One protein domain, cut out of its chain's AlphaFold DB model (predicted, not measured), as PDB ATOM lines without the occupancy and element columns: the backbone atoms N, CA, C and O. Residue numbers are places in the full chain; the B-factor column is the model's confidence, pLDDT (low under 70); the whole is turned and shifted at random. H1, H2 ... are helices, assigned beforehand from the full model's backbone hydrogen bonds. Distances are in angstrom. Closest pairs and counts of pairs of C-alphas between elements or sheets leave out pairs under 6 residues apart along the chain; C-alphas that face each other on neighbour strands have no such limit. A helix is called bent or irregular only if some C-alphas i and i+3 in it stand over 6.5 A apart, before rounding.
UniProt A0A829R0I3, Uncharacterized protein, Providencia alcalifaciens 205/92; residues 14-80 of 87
ATOM      1  N   HIS A  14      71.783 196.484  12.803       78.94
ATOM      2  CA  HIS A  14      73.060 195.951  12.330       78.94
ATOM      3  C   HIS A  14      72.879 194.636  11.575       78.94
ATOM      4  O   HIS A  14      73.449 194.485  10.496       78.94
ATOM      5  N   GLU A  15      72.047 193.733  12.095       84.06
ATOM      6  CA  GLU A  15      71.667 192.495  11.409       84.06
ATOM      7  C   GLU A  15      71.013 192.802  10.064       84.06
ATOM      8  O   GLU A  15      71.469 192.317   9.033       84.06
ATOM      9  N   GLN A  16      70.007 193.681  10.054       86.88
ATOM     10  CA  GLN A  16      69.303 194.054   8.824       86.88
ATOM     11  C   GLN A  16      70.264 194.629   7.777       86.88
ATOM     12  O   GLN A  16      70.230 194.227   6.618       86.88
ATOM     13  N   ARG A  17      71.174 195.527   8.178       87.31
ATOM     14  CA  ARG A  17      72.189 196.079   7.265       87.31
ATOM     15  C   ARG A  17      73.137 195.003   6.737       87.31
ATOM     16  O   ARG A  17      73.472 195.042   5.557       87.31
ATOM     17  N   ALA A  18      73.563 194.065   7.580       89.12
ATOM     18  CA  ALA A  18      74.443 192.976   7.167       89.12
ATOM     19  C   ALA A  18      73.744 192.031   6.177       89.12
ATOM     20  O   ALA A  18      74.310 191.706   5.135       89.12
ATOM     21  N   VAL A  19      72.496 191.645   6.453       92.25
ATOM     22  CA  VAL A  19      71.688 190.806   5.555       92.25
ATOM     23  C   VAL A  19      71.455 191.506   4.214       92.25
ATOM     24  O   VAL A  19      71.664 190.891   3.169       92.25
ATOM     25  N   GLU A  20      71.120 192.799   4.206       92.94
ATOM     26  CA  GLU A  20      70.944 193.557   2.958       92.94
ATOM     27  C   GLU A  20      72.237 193.662   2.136       92.94
ATOM     28  O   GLU A  20      72.208 193.520   0.912       92.94
ATOM     29  N   GLN A  21      73.394 193.829   2.781       92.00
ATOM     30  CA  GLN A  21      74.684 193.790   2.083       92.00
ATOM     31  C   GLN A  21      74.949 192.418   1.455       92.00
ATOM     32  O   GLN A  21      75.383 192.336   0.304       92.00
ATOM     33  N   ILE A  22      74.643 191.330   2.167       94.69
ATOM     34  CA  ILE A  22      74.769 189.976   1.617       94.69
ATOM     35  C   ILE A  22      73.833 189.812   0.415       94.69
ATOM     36  O   ILE A  22      74.269 189.324  -0.626       94.69
ATOM     37  N   LYS A  23      72.583 190.281   0.498       94.62
ATOM     38  CA  LYS A  23      71.628 190.248  -0.624       94.62
ATOM     39  C   LYS A  23      72.156 190.982  -1.853       94.62
ATOM     40  O   LYS A  23      72.034 190.459  -2.959       94.62
ATOM     41  N   GLN A  24      72.783 192.146  -1.677       94.00
ATOM     42  CA  GLN A  24      73.407 192.891  -2.776       94.00
ATOM     43  C   GLN A  24      74.542 192.097  -3.435       94.00
ATOM     44  O   GLN A  24      74.601 192.024  -4.662       94.00
ATOM     45  N   ILE A  25      75.404 191.452  -2.642       92.75
ATOM     46  CA  ILE A  25      76.473 190.584  -3.159       92.75
ATOM     47  C   ILE A  25      75.871 189.417  -3.947       92.75
ATOM     48  O   ILE A  25      76.257 189.188  -5.093       92.75
ATOM     49  N   LEU A  26      74.897 188.708  -3.366       92.81
ATOM     50  CA  LEU A  26      74.231 187.573  -4.009       92.81
ATOM     51  C   LEU A  26      73.589 187.981  -5.340       92.81
ATOM     52  O   LEU A  26      73.778 187.287  -6.339       92.81
ATOM     53  N   PHE A  27      72.900 189.125  -5.368       92.12
ATOM     54  CA  PHE A  27      72.296 189.684  -6.576       92.12
ATOM     55  C   PHE A  27      73.337 190.004  -7.656       92.12
ATOM     56  O   PHE A  27      73.135 189.666  -8.819       92.12
ATOM     57  N   LEU A  28      74.469 190.614  -7.287       92.38
ATOM     58  CA  LEU A  28      75.536 190.929  -8.239       92.38
ATOM     59  C   LEU A  28      76.125 189.674  -8.889       92.38
ATOM     60  O   LEU A  28      76.380 189.682 -10.092       92.38
ATOM     61  N   GLY A  29      76.329 188.594  -8.134       90.38
ATOM     62  CA  GLY A  29      76.846 187.362  -8.731       90.38
ATOM     63  C   GLY A  29      75.808 186.571  -9.529       90.38
ATOM     64  O   GLY A  29      76.186 185.935 -10.508       90.38
ATOM     65  N   GLU A  30      74.516 186.676  -9.206       90.50
ATOM     66  CA  GLU A  30      73.434 186.187 -10.078       90.50
ATOM     67  C   GLU A  30      73.422 186.938 -11.420       90.50
ATOM     68  O   GLU A  30      73.406 186.311 -12.479       90.50
ATOM     69  N   GLN A  31      73.527 188.276 -11.400       92.00
ATOM     70  CA  GLN A  31      73.630 189.105 -12.614       92.00
ATOM     71  C   GLN A  31      74.838 188.724 -13.483       92.00
ATOM     72  O   GLN A  31      74.760 188.751 -14.708       92.00
ATOM     73  N   GLN A  32      75.947 188.340 -12.850       92.25
ATOM     74  CA  GLN A  32      77.172 187.908 -13.527       92.25
ATOM     75  C   GLN A  32      77.187 186.413 -13.874       92.25
ATOM     76  O   GLN A  32      78.189 185.923 -14.391       92.25
ATOM     77  N   GLN A  33      76.110 185.673 -13.583       88.38
ATOM     78  CA  GLN A  33      76.026 184.216 -13.749       88.38
ATOM     79  C   GLN A  33      77.132 183.439 -13.006       88.38
ATOM     80  O   GLN A  33      77.446 182.301 -13.358       88.38
ATOM     81  N   ALA A  34      77.713 184.039 -11.964       88.31
ATOM     82  CA  ALA A  34      78.771 183.447 -11.151       88.31
ATOM     83  C   ALA A  34      78.236 182.351 -10.216       88.31
ATOM     84  O   ALA A  34      78.950 181.401  -9.894       88.31
ATOM     85  N   TRP A  35      76.976 182.466  -9.788       88.88
ATOM     86  CA  TRP A  35      76.304 181.505  -8.914       88.88
ATOM     87  C   TRP A  35      74.786 181.553  -9.061       88.88
ATOM     88  O   TRP A  35      74.254 182.442  -9.717       88.88
ATOM     89  N   HIS A  36      74.107 180.605  -8.406       86.88
ATOM     90  CA  HIS A  36      72.665 180.649  -8.191       86.88
ATOM     91  C   HIS A  36      72.354 180.709  -6.687       86.88
ATOM     92  O   HIS A  36      72.766 179.844  -5.920       86.88
ATOM     93  N   ALA A  37      71.638 181.745  -6.270       82.44
ATOM     94  CA  ALA A  37      71.347 182.153  -4.907       82.44
ATOM     95  C   ALA A  37      69.832 182.304  -4.663       82.44
ATOM     96  O   ALA A  37      69.415 183.181  -3.908       82.44
ATOM     97  N   ALA A  38      68.989 181.479  -5.294       82.75
ATOM     98  CA  ALA A  38      67.550 181.462  -5.031       82.75
ATOM     99  C   ALA A  38      67.179 180.417  -3.952       82.75
ATOM    100  O   ALA A  38      67.598 179.262  -4.070       82.75
ATOM    101  N   PRO A  39      66.361 180.766  -2.936       88.81
ATOM    102  CA  PRO A  39      65.781 182.085  -2.654       88.81
ATOM    103  C   PRO A  39      66.742 183.002  -1.868       88.81
ATOM    104  O   PRO A  39      67.226 182.636  -0.796       88.81
ATOM    105  N   SER A  40      66.980 184.219  -2.368       87.75
ATOM    106  CA  SER A  40      68.058 185.113  -1.900       87.75
ATOM    107  C   SER A  40      67.917 185.577  -0.452       87.75
ATOM    108  O   SER A  40      68.922 185.671   0.248       87.75
ATOM    109  N   GLU A  41      66.692 185.808   0.018       90.44
ATOM    110  CA  GLU A  41      66.407 186.177   1.412       90.44
ATOM    111  C   GLU A  41      66.861 185.084   2.391       90.44
ATOM    112  O   GLU A  41      67.568 185.345   3.365       90.44
ATOM    113  N   LEU A  42      66.509 183.830   2.091       90.94
ATOM    114  CA  LEU A  42      66.888 182.680   2.905       90.94
ATOM    115  C   LEU A  42      68.403 182.471   2.880       90.94
ATOM    116  O   LEU A  42      69.009 182.292   3.932       90.94
ATOM    117  N   ILE A  43      69.022 182.528   1.696       93.69
ATOM    118  CA  ILE A  43      70.472 182.348   1.556       93.69
ATOM    119  C   ILE A  43      71.231 183.444   2.313       93.69
ATOM    120  O   ILE A  43      72.165 183.134   3.052       93.69
ATOM    121  N   ALA A  44      70.805 184.705   2.210       93.69
ATOM    122  CA  ALA A  44      71.422 185.805   2.944       93.69
ATOM    123  C   ALA A  44      71.278 185.646   4.464       93.69
ATOM    124  O   ALA A  44      72.248 185.825   5.202       93.69
ATOM    125  N   THR A  45      70.096 185.229   4.924       92.19
ATOM    126  CA  THR A  45      69.831 184.942   6.340       92.19
ATOM    127  C   THR A  45      70.718 183.806   6.850       92.19
ATOM    128  O   THR A  45      71.319 183.924   7.918       92.19
ATOM    129  N   MET A  46      70.855 182.720   6.079       93.56
ATOM    130  CA  MET A  46      71.736 181.594   6.407       93.56
ATOM    131  C   MET A  46      73.204 182.020   6.479       93.56
ATOM    132  O   MET A  46      73.915 181.605   7.395       93.56
ATOM    133  N   PHE A  47      73.667 182.851   5.544       94.62
ATOM    134  CA  PHE A  47      75.030 183.385   5.553       94.62
ATOM    135  C   PHE A  47      75.269 184.198   6.822       94.62
ATOM    136  O   PHE A  47      76.211 183.910   7.553       94.62
ATOM    137  N   TYR A  48      74.395 185.160   7.123       94.31
ATOM    138  CA  TYR A  48      74.522 185.992   8.319       94.31
ATOM    139  C   TYR A  48      74.574 185.152   9.602       94.31
ATOM    140  O   TYR A  48      75.537 185.247  10.361       94.31
ATOM    141  N   HIS A  49      73.592 184.269   9.809       93.69
ATOM    142  CA  HIS A  49      73.498 183.476  11.036       93.69
ATOM    143  C   HIS A  49      74.643 182.469  11.182       93.69
ATOM    144  O   HIS A  49      75.144 182.271  12.286       93.69
ATOM    145  N   SER A  50      75.099 181.852  10.086       93.88
ATOM    146  CA  SER A  50      76.244 180.933  10.137       93.88
ATOM    147  C   SER A  50      77.562 181.655  10.417       93.88
ATOM    148  O   SER A  50      78.361 181.146  11.201       93.88
ATOM    149  N   MET A  51      77.782 182.846   9.846       94.56
ATOM    150  CA  MET A  51      78.942 183.676  10.184       94.56
ATOM    151  C   MET A  51      78.906 184.102  11.652       94.56
ATOM    152  O   MET A  51      79.903 183.940  12.352       94.56
ATOM    153  N   HIS A  52      77.761 184.606  12.120       92.75
ATOM    154  CA  HIS A  52      77.595 185.070  13.494       92.75
ATOM    155  C   HIS A  52      77.845 183.944  14.505       92.75
ATOM    156  O   HIS A  52      78.710 184.083  15.367       92.75
ATOM    157  N   ALA A  53      77.201 182.787  14.319       94.00
ATOM    158  CA  ALA A  53      77.396 181.627  15.183       94.00
ATOM    159  C   ALA A  53      78.836 181.089  15.139       94.00
ATOM    160  O   ALA A  53      79.348 180.603  16.146       94.00
ATOM    161  N   ALA A  54      79.515 181.158  13.988       95.56
ATOM    162  CA  ALA A  54      80.904 180.723  13.897       95.56
ATOM    163  C   ALA A  54      81.854 181.645  14.677       95.56
ATOM    164  O   ALA A  54      82.792 181.169  15.310       95.56
ATOM    165  N   VAL A  55      81.598 182.956  14.680       94.25
ATOM    166  CA  VAL A  55      82.351 183.908  15.509       94.25
ATOM    167  C   VAL A  55      82.106 183.648  16.996       94.25
ATOM    168  O   VAL A  55      83.074 183.577  17.753       94.25
ATOM    169  N   ASP A  56      80.855 183.425  17.404       94.12
ATOM    170  CA  ASP A  56      80.506 183.137  18.804       94.12
ATOM    171  C   ASP A  56      81.195 181.862  19.322       94.12
ATOM    172  O   ASP A  56      81.628 181.787  20.473       94.12
ATOM    173  N   ASN A  57      81.371 180.870  18.446       95.75
ATOM    174  CA  ASN A  57      81.994 179.590  18.777       95.75
ATOM    175  C   ASN A  57      83.533 179.604  18.768       95.75
ATOM    176  O   ASN A  57      84.136 178.594  19.132       95.75
ATOM    177  N   LEU A  58      84.199 180.712  18.405       95.19
ATOM    178  CA  LEU A  58      85.672 180.791  18.362       95.19
ATOM    179  C   LEU A  58      86.345 180.408  19.688       95.19
ATOM    180  O   LEU A  58      87.476 179.930  19.682       95.19
ATOM    181  N   ALA A  59      85.672 180.638  20.816       93.56
ATOM    182  CA  ALA A  59      86.208 180.341  22.142       93.56
ATOM    183  C   ALA A  59      86.158 178.846  22.512       93.56
ATOM    184  O   ALA A  59      86.854 178.428  23.435       93.56
ATOM    185  N   THR A  60      85.324 178.049  21.839       95.88
ATOM    186  CA  THR A  60      85.009 176.667  22.242       95.88
ATOM    187  C   THR A  60      85.300 175.633  21.160       95.88
ATOM    188  O   THR A  60      85.490 174.458  21.474       95.88
ATOM    189  N   THR A  61      85.351 176.042  19.894       96.06
ATOM    190  CA  THR A  61      85.654 175.152  18.772       96.06
ATOM    191  C   THR A  61      87.152 174.883  18.623       96.06
ATOM    192  O   THR A  61      87.990 175.744  18.883       96.06
ATOM    193  N   SER A  62      87.494 173.682  18.157       96.69
ATOM    194  CA  SER A  62      88.846 173.309  17.717       96.69
ATOM    195  C   SER A  62      88.968 173.196  16.191       96.69
ATOM    196  O   SER A  62      90.053 172.915  15.682       96.69
ATOM    197  N   GLU A  63      87.877 173.412  15.445       96.69
ATOM    198  CA  GLU A  63      87.832 173.225  13.987       96.69
ATOM    199  C   GLU A  63      88.440 174.399  13.210       96.69
ATOM    200  O   GLU A  63      88.976 174.227  12.114       96.69
ATOM    201  N   TYR A  64      88.353 175.603  13.767       96.94
ATOM    202  CA  TYR A  64      88.833 176.838  13.163       96.94
ATOM    203  C   TYR A  64      89.222 177.843  14.246       96.94
ATOM    204  O   TYR A  64      88.938 177.671  15.427       96.94
ATOM    205  N   ASN A  65      89.892 178.910  13.836       96.81
ATOM    206  CA  ASN A  65      90.301 180.014  14.688       96.81
ATOM    207  C   ASN A  65      90.168 181.339  13.918       96.81
ATOM    208  O   ASN A  65      89.758 181.370  12.755       96.81
ATOM    209  N   GLN A  66      90.547 182.445  14.555       94.88
ATOM    210  CA  GLN A  66      90.437 183.784  13.967       94.88
ATOM    211  C   GLN A  66      91.195 183.945  12.639       94.88
ATOM    212  O   GLN A  66      90.778 184.746  11.806       94.88
ATOM    213  N   SER A  67      92.284 183.198  12.412       96.81
ATOM    214  CA  SER A  67      93.105 183.354  11.207       96.81
ATOM    215  C   SER A  67      92.611 182.544  10.009       96.81
ATOM    216  O   SER A  67      92.927 182.904   8.877       96.81
ATOM    217  N   ASN A  68      91.825 181.480  10.218       96.50
ATOM    218  CA  ASN A  68      91.359 180.606   9.133       96.50
ATOM    219  C   ASN A  68      89.830 180.555   8.953       96.50
ATOM    220  O   ASN A  68      89.365 180.084   7.912       96.50
ATOM    221  N   LEU A  69      89.050 181.092   9.901       96.12
ATOM    222  CA  LEU A  69      87.585 181.075   9.857       96.12
ATOM    223  C   LEU A  69      87.033 181.682   8.558       96.12
ATOM    224  O   LEU A  69      86.177 181.079   7.910       96.12
ATOM    225  N   GLY A  70      87.560 182.833   8.131       93.44
ATOM    226  CA  GLY A  70      87.116 183.488   6.895       93.44
ATOM    227  C   GLY A  70      87.269 182.594   5.659       93.44
ATOM    228  O   GLY A  70      86.355 182.505   4.840       93.44
ATOM    229  N   GLY A  71      88.385 181.863   5.557       94.44
ATOM    230  CA  GLY A  71      88.625 180.921   4.462       94.44
ATOM    231  C   GLY A  71      87.664 179.731   4.483       94.44
ATOM    232  O   GLY A  71      87.149 179.333   3.434       94.44
ATOM    233  N   PHE A  72      87.365 179.191   5.669       95.81
ATOM    234  CA  PHE A  72      86.389 178.111   5.810       95.81
ATOM    235  C   PHE A  72      84.979 178.550   5.424       95.81
ATOM    236  O   PHE A  72      84.336 177.864   4.627       95.81
ATOM    237  N   LEU A  73      84.515 179.691   5.939       94.62
ATOM    238  CA  LEU A  73      83.200 180.243   5.610       94.62
ATOM    239  C   LEU A  73      83.070 180.483   4.105       94.62
ATOM    240  O   LEU A  73      82.131 179.987   3.487       94.62
ATOM    241  N   TYR A  74      84.062 181.137   3.497       92.25
ATOM    242  CA  TYR A  74      84.096 181.375   2.056       92.25
ATOM    243  C   TYR A  74      83.969 180.075   1.249       92.25
ATOM    244  O   TYR A  74      83.108 179.958   0.375       92.25
ATOM    245  N   GLY A  75      84.765 179.053   1.582       93.00
ATOM    246  CA  GLY A  75      84.712 177.759   0.902       93.00
ATOM    247  C   GLY A  75      83.371 177.031   1.062       93.00
ATOM    248  O   GLY A  75      82.926 176.347   0.137       93.00
ATOM    249  N   ARG A  76      82.700 177.167   2.213       92.94
ATOM    250  CA  ARG A  76      81.359 176.597   2.436       92.94
ATOM    251  C   ARG A  76      80.287 177.356   1.661       92.94
ATOM    252  O   ARG A  76      79.448 176.718   1.031       92.94
ATOM    253  N   PHE A  77      80.349 178.682   1.646       92.81
ATOM    254  CA  PHE A  77      79.399 179.525   0.924       92.81
ATOM    255  C   PHE A  77      79.495 179.354  -0.585       92.81
ATOM    256  O   PHE A  77      78.467 179.189  -1.230       92.81
ATOM    257  N   LEU A  78      80.702 179.262  -1.149       90.38
ATOM    258  CA  LEU A  78      80.856 178.937  -2.568       90.38
ATOM    259  C   LEU A  78      80.216 177.595  -2.932       90.38
ATOM    260  O   LEU A  78      79.564 177.491  -3.963       90.38
ATOM    261  N   LYS A  79      80.365 176.569  -2.085       90.19
ATOM    262  CA  LYS A  79      79.724 175.263  -2.315       90.19
ATOM    263  C   LYS A  79      78.203 175.339  -2.225       90.19
ATOM    264  O   LYS A  79      77.529 174.647  -2.978       90.19
ATOM    265  N   LEU A  80      77.677 176.157  -1.315       89.19
ATOM    266  CA  LEU A  80      76.240 176.386  -1.167       89.19
ATOM    267  C   LEU A  80      75.651 177.120  -2.384       89.19
ATOM    268  O   LEU A  80      74.539 176.814  -2.797       89.19
TER     269      LEU A  80
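AT A GLANCE: This is residues 14 to 80 of the 87 residues of an uncharacterized protein of Providencia alcalifaciens 205/92 (UniProt A0A829R0I3). The long helix H2 lies along the longest axis; H1 crosses its first half on a steep slant, and after a loop at the far end H3 folds back along H2, only loosely set beside it. H1 and H3 keep away from each other. The printed part has 67 residues with three named helices in the order H1, H2, H3 and no named strand, and the class is all helix. It is only just compact, close to loose, with a radius of gyration of the C-alphas of 12.8 A, and elongated, spanning 38 by 24 by 16 A.

HOW THE PARTS SIT: Start with H1, residues 14 to 31, which touches H2, residues 40 to 59, with residues 40 to 48 of H2 alone. Look at Ile 22 and Ala 44, whose C-alphas are the closest of the two helices at 5.5 A. Their lines stand at a steep tilt of 54 degrees, opposite ways. Go on to H3, residues 69 to 80: it only just touches H2, with 3 pairs of C-alphas within 8 A, and H2 touches it with residues 47 to 54 alone. The closest C-alphas there are those of Met 51 and Leu 73, 7.1 A apart. H2 and H3 form a helical hairpin, at a shallow tilt of 28 degrees, opposite ways. H1 and H3 are apart. In H1 and H3 every O i to N i+4 pair is within hydrogen-bond range; in H2 15 of 16 are.

IN THESE COORDINATES: Find C-alpha 14 at (73.060, 195.951, 12.330); from there H1 runs 25.9 A to C-alpha 31. H2 begins at C-alpha 40, (68.058, 185.113, -1.900), and runs 30.5 A to C-alpha 59; it is irregular, with C-alphas 56 and 59 7.2 A apart. H3 covers 16.5 A and ends at C-alpha 80, (76.240, 176.386, -1.167).

THE WHOLE: The two C-alphas farthest apart are those of Gln 31 and Thr 60, 38.7 A. The printed part has no cut, and both links, of 8 and 9 residues, are short. The mean pLDDT of the printed part is 92.2, and no printed residue is under 70.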